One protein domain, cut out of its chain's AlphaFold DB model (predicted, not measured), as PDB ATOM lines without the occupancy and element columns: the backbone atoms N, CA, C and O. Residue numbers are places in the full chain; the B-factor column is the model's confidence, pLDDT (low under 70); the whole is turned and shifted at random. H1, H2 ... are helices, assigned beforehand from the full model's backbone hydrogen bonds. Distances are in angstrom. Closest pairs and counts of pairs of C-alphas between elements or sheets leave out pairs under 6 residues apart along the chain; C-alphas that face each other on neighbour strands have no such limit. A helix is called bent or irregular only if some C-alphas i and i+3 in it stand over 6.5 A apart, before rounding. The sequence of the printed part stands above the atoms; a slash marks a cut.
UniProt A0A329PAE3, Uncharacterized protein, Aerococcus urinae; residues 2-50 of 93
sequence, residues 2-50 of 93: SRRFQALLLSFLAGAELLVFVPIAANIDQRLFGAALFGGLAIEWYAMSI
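This is residues 2 to 50 of the 93 residues of an uncharacterized protein of Aerococcus urinae (UniProt A0A329PAE3). Two long helices, H1 and then H2, make a wide open L, joined at the corner by a tight link, with nothing filling the space between the two arms. H1 is the longer arm, and the whole L is flat, with C-alphas that span 53 by 28 by 7 A along their three main axes. The printed part has 49 residues with two named helices, no named strand, and the class all helix. It is extended, with a radius of gyration of the C-alphas of 17.9 A.

H1 holds residues 3 to 27, from C-alpha 3 at (-1.792, 28.592, 50.998) to C-alpha 27 at (-9.324, -5.395, 38.107), 37.1 A in length. It is neither bent nor irregular, but only just: C-alphas 20 and 23 are 6.1 A apart. Ile 28 and Asp 29 form the tight link. H2 holds residues 30 to 49, 28.1 A from first to last C-alpha, and ends at C-alpha 49 at (-1.900, 6.658, 7.075).

H1 and H2 meet only through their link. The N-to-C direction of H1 has components -0.16, -0.89 and -0.42 along x, y and z, and that of H2 has 0.09, 0.56 and -0.82. Residues 2 to 24, of which 3 to 24 belong to H1, stand free, and so do residues 34 to 50, of which 34 to 49 belong to H2. Every O i to N i+4 pair is within hydrogen-bond range in H2, and 20 of 21 are in H1.

The two C-alphas farthest apart are those of Ser 2 and Ile 50, at 53.1 A. The printed part has no cut and no long link. The mean pLDDT of the printed part is 77.7, and residues 22 to 28 and residue 31 of the model are under 70.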
ATOM      1  N   SER A   2      -5.704  30.061  53.506       81.00
ATOM      2  CA  SER A   2      -4.240  30.003  53.657       81.00
ATOM      3  C   SER A   2      -3.627  29.052  52.621       81.00
ATOM      4  O   SER A   2      -4.176  27.986  52.354       81.00
ATOM      5  N   ARG A   3      -2.472  29.406  52.035       81.06
ATOM      6  CA  ARG A   3      -1.792  28.592  50.998       81.06
ATOM      7  C   ARG A   3      -1.529  27.140  51.439       81.06
ATOM      8  O   ARG A   3      -1.527  26.234  50.617       81.06
ATOM      9  N   ARG A   4      -1.367  26.918  52.748       83.44
ATOM     10  CA  ARG A   4      -1.192  25.591  53.361       83.44
ATOM     11  C   ARG A   4      -2.452  24.729  53.270       83.44
ATOM     12  O   ARG A   4      -2.355  23.538  53.007       83.44
ATOM     13  N   PHE A   5      -3.625  25.336  53.436       85.69
ATOM     14  CA  PHE A   5      -4.902  24.637  53.322       85.69
ATOM     15  C   PHE A   5      -5.175  24.194  51.880       85.69
ATOM     16  O   PHE A   5      -5.638  23.084  51.650       85.69
ATOM     17  N   GLN A   6      -4.813  25.027  50.900       83.75
ATOM     18  CA  GLN A   6      -4.980  24.704  49.482       83.75
ATOM     19  C   GLN A   6      -4.081  23.538  49.037       83.75
ATOM     20  O   GLN A   6      -4.540  22.665  48.307       83.75
ATOM     21  N   ALA A   7      -2.833  23.485  49.518       85.75
ATOM     22  CA  ALA A   7      -1.932  22.367  49.238       85.75
ATOM     23  C   ALA A   7      -2.463  21.042  49.809       85.75
ATOM     24  O   ALA A   7      -2.491  20.044  49.100       85.75
ATOM     25  N   LEU A   8      -2.960  21.051  51.052       88.00
ATOM     26  CA  LEU A   8      -3.549  19.863  51.681       88.00
ATOM     27  C   LEU A   8      -4.774  19.350  50.919       88.00
ATOM     28  O   LEU A   8      -4.917  18.145  50.728       88.00
ATOM     29  N   LEU A   9      -5.630  20.260  50.451       89.44
ATOM     30  CA  LEU A   9      -6.834  19.898  49.707       89.44
ATOM     31  C   LEU A   9      -6.494  19.261  48.351       89.44
ATOM     32  O   LEU A   9      -7.098  18.261  47.973       89.44
ATOM     33  N   LEU A  10      -5.490  19.799  47.652       87.25
ATOM     34  CA  LEU A  10      -5.002  19.246  46.385       87.25
ATOM     35  C   LEU A  10      -4.334  17.882  46.575       87.25
ATOM     36  O   LEU A  10      -4.591  16.968  45.798       87.25
ATOM     37  N   SER A  11      -3.519  17.715  47.621       84.00
ATOM     38  CA  SER A  11      -2.915  16.418  47.946       84.00
ATOM     39  C   SER A  11      -3.969  15.366  48.289       84.00
ATOM     40  O   SER A  11      -3.838  14.215  47.880       84.00
ATOM     41  N   PHE A  12      -5.029  15.756  49.000       87.50
ATOM     42  CA  PHE A  12      -6.132  14.860  49.337       87.50
ATOM     43  C   PHE A  12      -6.936  14.445  48.098       87.50
ATOM     44  O   PHE A  12      -7.216  13.263  47.925       87.50
ATOM     45  N   LEU A  13      -7.248  15.393  47.209       86.31
ATOM     46  CA  LEU A  13      -7.934  15.114  45.944       86.31
ATOM     47  C   LEU A  13      -7.107  14.190  45.041       86.31
ATOM     48  O   LEU A  13      -7.623  13.178  44.579       86.31
ATOM     49  N   ALA A  14      -5.814  14.474  44.869       82.94
ATOM     50  CA  ALA A  14      -4.923  13.625  44.079       82.94
ATOM     51  C   ALA A  14      -4.793  12.206  44.671       82.94
ATOM     52  O   ALA A  14      -4.781  11.218  43.938       82.94
ATOM     53  N   GLY A  15      -4.736  12.090  46.002       81.81
ATOM     54  CA  GLY A  15      -4.731  10.800  46.693       81.81
ATOM     55  C   GLY A  15      -6.040  10.021  46.518       81.81
ATOM     56  O   GLY A  15      -6.007   8.808  46.316       81.81
ATOM     57  N   ALA A  16      -7.183  10.708  46.545       82.19
ATOM     58  CA  ALA A  16      -8.494  10.102  46.325       82.19
ATOM     59  C   ALA A  16      -8.658   9.588  44.886       82.19
ATOM     60  O   ALA A  16      -9.152   8.479  44.691       82.19
ATOM     61  N   GLU A  17      -8.194  10.338  43.883       77.88
ATOM     62  CA  GLU A  17      -8.216   9.890  42.484       77.88
ATOM     63  C   GLU A  17      -7.332   8.656  42.264       77.88
ATOM     64  O   GLU A  17      -7.763   7.697  41.622       77.88
ATOM     65  N   LEU A  18      -6.135   8.627  42.861       76.06
ATOM     66  CA  LEU A  18      -5.249   7.460  42.825       76.06
ATOM     67  C   LEU A  18      -5.895   6.222  43.465       76.06
ATOM     68  O   LEU A  18      -5.811   5.132  42.902       76.06
ATOM     69  N   LEU A  19      -6.584   6.378  44.600       72.19
ATOM     70  CA  LEU A  19      -7.281   5.276  45.274       72.19
ATOM     71  C   LEU A  19      -8.449   4.701  44.466       72.19
ATOM     72  O   LEU A  19      -8.816   3.553  44.696       72.19
ATOM     73  N   VAL A  20      -9.018   5.458  43.526       73.81
ATOM     74  CA  VAL A  20     -10.084   4.983  42.630       73.81
ATOM     75  C   VAL A  20      -9.501   4.383  41.350       73.81
ATOM     76  O   VAL A  20      -9.911   3.300  40.936       73.81
ATOM     77  N   PHE A  21      -8.507   5.028  40.738       71.44
ATOM     78  CA  PHE A  21      -7.921   4.562  39.478       71.44
ATOM     79  C   PHE A  21      -7.107   3.272  39.622       71.44
ATOM     80  O   PHE A  21      -7.168   2.415  38.742       71.44
ATOM     81  N   VAL A  22      -6.371   3.103  40.725       69.88
ATOM     82  CA  VAL A  22      -5.524   1.920  40.957       69.88
ATOM     83  C   VAL A  22      -6.329   0.612  41.033       69.88
ATOM     84  O   VAL A  22      -5.976  -0.318  40.309       69.88
ATOM     85  N   PRO A  23      -7.410   0.483  41.829       63.66
ATOM     86  CA  PRO A  23      -8.189  -0.756  41.873       63.66
ATOM     87  C   PRO A  23      -8.987  -1.008  40.590       63.66
ATOM     88  O   PRO A  23      -9.202  -2.169  40.244       63.66
ATOM     89  N   ILE A  24      -9.396   0.038  39.860       66.31
ATOM     90  CA  ILE A  24     -10.007  -0.117  38.531       66.31
ATOM     91  C   ILE A  24      -8.973  -0.699  37.562       66.31
ATOM     92  O   ILE A  24      -9.237  -1.714  36.928       66.31
ATOM     93  N   ALA A  25      -7.768  -0.128  37.505       63.28
ATOM     94  CA  ALA A  25      -6.687  -0.636  36.663       63.28
ATOM     95  C   ALA A  25      -6.222  -2.049  37.067       63.28
ATOM     96  O   ALA A  25      -5.827  -2.825  36.203       63.28
ATOM     97  N   ALA A  26      -6.291  -2.399  38.356       65.44
ATOM     98  CA  ALA A  26      -5.914  -3.721  38.859       65.44
ATOM     99  C   ALA A  26      -6.960  -4.815  38.574       65.44
ATOM    100  O   ALA A  26      -6.595  -5.983  38.486       65.44
ATOM    101  N   ASN A  27      -8.242  -4.454  38.435       66.81
ATOM    102  CA  ASN A  27      -9.324  -5.395  38.107       66.81
ATOM    103  C   ASN A  27      -9.605  -5.506  36.604       66.81
ATOM    104  O   ASN A  27     -10.324  -6.412  36.184       66.81
ATOM    105  N   ILE A  28      -9.067  -4.604  35.781       66.69
ATOM    106  CA  ILE A  28      -9.115  -4.776  34.333       66.69
ATOM    107  C   ILE A  28      -8.074  -5.826  33.959       66.69
ATOM    108  O   ILE A  28      -6.882  -5.674  34.225       66.69
ATOM    109  N   ASP A  29      -8.545  -6.888  33.316       76.56
ATOM    110  CA  ASP A  29      -7.711  -7.949  32.773       76.56
ATOM    111  C   ASP A  29      -6.600  -7.318  31.919       76.56
ATOM    112  O   ASP A  29      -6.871  -6.672  30.901       76.56
ATOM    113  N   GLN A  30      -5.339  -7.433  32.352       71.56
ATOM    114  CA  GLN A  30      -4.215  -6.715  31.732       71.56
ATOM    115  C   GLN A  30      -4.087  -7.028  30.235       71.56
ATOM    116  O   GLN A  30      -3.599  -6.206  29.460       71.56
ATOM    117  N   ARG A  31      -4.574  -8.200  29.814       69.50
ATOM    118  CA  ARG A  31      -4.669  -8.606  28.409       69.50
ATOM    119  C   ARG A  31      -5.696  -7.792  27.634       69.50
ATOM    120  O   ARG A  31      -5.415  -7.402  26.507       69.50
ATOM    121  N   LEU A  32      -6.853  -7.521  28.231       72.50
ATOM    122  CA  LEU A  32      -7.903  -6.708  27.624       72.50
ATOM    123  C   LEU A  32      -7.480  -5.237  27.566       72.50
ATOM    124  O   LEU A  32      -7.657  -4.594  26.537       72.50
ATOM    125  N   PHE A  33      -6.846  -4.731  28.630       73.38
ATOM    126  CA  PHE A  33      -6.265  -3.386  28.646       73.38
ATOM    127  C   PHE A  33      -5.160  -3.231  27.597       73.38
ATOM    128  O   PHE A  33      -5.175  -2.282  26.818       73.38
ATOM    129  N   GLY A  34      -4.239  -4.198  27.526       75.38
ATOM    130  CA  GLY A  34      -3.203  -4.240  26.499       75.38
ATOM    131  C   GLY A  34      -3.797  -4.290  25.094       75.38
ATOM    132  O   GLY A  34      -3.435  -3.475  24.252       75.38
ATOM    133  N   ALA A  35      -4.756  -5.183  24.841       75.69
ATOM    134  CA  ALA A  35      -5.429  -5.288  23.547       75.69
ATOM    135  C   ALA A  35      -6.174  -3.999  23.165       75.69
ATOM    136  O   ALA A  35      -6.118  -3.596  22.006       75.69
ATOM    137  N   ALA A  36      -6.821  -3.325  24.118       77.75
ATOM    138  CA  ALA A  36      -7.478  -2.043  23.883       77.75
ATOM    139  C   ALA A  36      -6.467  -0.927  23.570       77.75
ATOM    140  O   ALA A  36      -6.688  -0.154  22.641       77.75
ATOM    141  N   LEU A  37      -5.336  -0.875  24.283       79.00
ATOM    142  CA  LEU A  37      -4.246   0.066  24.009       79.00
ATOM    143  C   LEU A  37      -3.637  -0.158  22.623       79.00
ATOM    144  O   LEU A  37      -3.550   0.775  21.829       79.00
ATOM    145  N   PHE A  38      -3.246  -1.395  22.309       80.38
ATOM    146  CA  PHE A  38      -2.673  -1.733  21.005       80.38
ATOM    147  C   PHE A  38      -3.690  -1.562  19.871       80.38
ATOM    148  O   PHE A  38      -3.330  -1.073  18.804       80.38
ATOM    149  N   GLY A  39      -4.957  -1.910  20.103       79.88
ATOM    150  CA  GLY A  39      -6.045  -1.690  19.153       79.88
ATOM    151  C   GLY A  39      -6.296  -0.206  18.889       79.88
ATOM    152  O   GLY A  39      -6.390   0.197  17.732       79.88
ATOM    153  N   GLY A  40      -6.324   0.621  19.937       80.25
ATOM    154  CA  GLY A  40      -6.434   2.077  19.820       80.25
ATOM    155  C   GLY A  40      -5.273   2.679  19.031       80.25
ATOM    156  O   GLY A  40      -5.500   3.402  18.063       80.25
ATOM    157  N   LEU A  41      -4.037   2.293  19.363       81.25
ATOM    158  CA  LEU A  41      -2.839   2.734  18.643       81.25
ATOM    159  C   LEU A  41      -2.841   2.297  17.172       81.25
ATOM    160  O   LEU A  41      -2.445   3.070  16.303       81.25
ATOM    161  N   ALA A  42      -3.304   1.083  16.864       79.81
ATOM    162  CA  ALA A  42      -3.402   0.606  15.487       79.81
ATOM    163  C   ALA A  42      -4.420   1.418  14.669       79.81
ATOM    164  O   ALA A  42      -4.158   1.743  13.509       79.81
ATOM    165  N   ILE A  43      -5.554   1.785  15.274       81.00
ATOM    166  CA  ILE A  43      -6.567   2.638  14.638       81.00
ATOM    167  C   ILE A  43      -6.005   4.038  14.394       81.00
ATOM    168  O   ILE A  43      -6.156   4.560  13.293       81.00
ATOM    169  N   GLU A  44      -5.320   4.631  15.373       77.94
ATOM    170  CA  GLU A  44      -4.664   5.935  15.211       77.94
ATOM    171  C   GLU A  44      -3.605   5.904  14.107       77.94
ATOM    172  O   GLU A  44      -3.566   6.796  13.257       77.94
ATOM    173  N   TRP A  45      -2.788   4.850  14.061       80.94
ATOM    174  CA  TRP A  45      -1.774   4.683  13.023       80.94
ATOM    175  C   TRP A  45      -2.400   4.549  11.634       80.94
ATOM    176  O   TRP A  45      -1.963   5.194  10.678       80.94
ATOM    177  N   TYR A  46      -3.450   3.736  11.518       81.00
ATOM    178  CA  TYR A  46      -4.196   3.588  10.275       81.00
ATOM    179  C   TYR A  46      -4.820   4.917   9.848       81.00
ATOM    180  O   TYR A  46      -4.669   5.322   8.697       81.00
ATOM    181  N   ALA A  47      -5.431   5.645  10.778       73.50
ATOM    182  CA  ALA A  47      -6.012   6.958  10.547       73.50
ATOM    183  C   ALA A  47      -4.949   7.952  10.027       73.50
ATOM    184  O   ALA A  47      -5.161   8.610   9.007       73.50
ATOM    185  N   MET A  48      -3.760   8.001  10.642       72.44
ATOM    186  CA  MET A  48      -2.638   8.831  10.173       72.44
ATOM    187  C   MET A  48      -2.103   8.421   8.792       72.44
ATOM    188  O   MET A  48      -1.524   9.249   8.085       72.44
ATOM    189  N   SER A  49      -2.297   7.162   8.394       81.12
ATOM    190  CA  SER A  49      -1.900   6.658   7.075       81.12
ATOM    191  C   SER A  49      -2.842   7.090   5.945       81.12
ATOM    192  O   SER A  49      -2.450   7.030   4.776       81.12
ATOM    193  N   ILE A  50      -4.051   7.577   6.267       80.69
ATOM    194  CA  ILE A  50      -5.020   8.050   5.275       80.69
ATOM    195  C   ILE A  50      -4.503   9.349   4.654       80.69
ATOM    196  O   ILE A  50      -4.470  10.421   5.269       80.69
TER     197      ILE A  50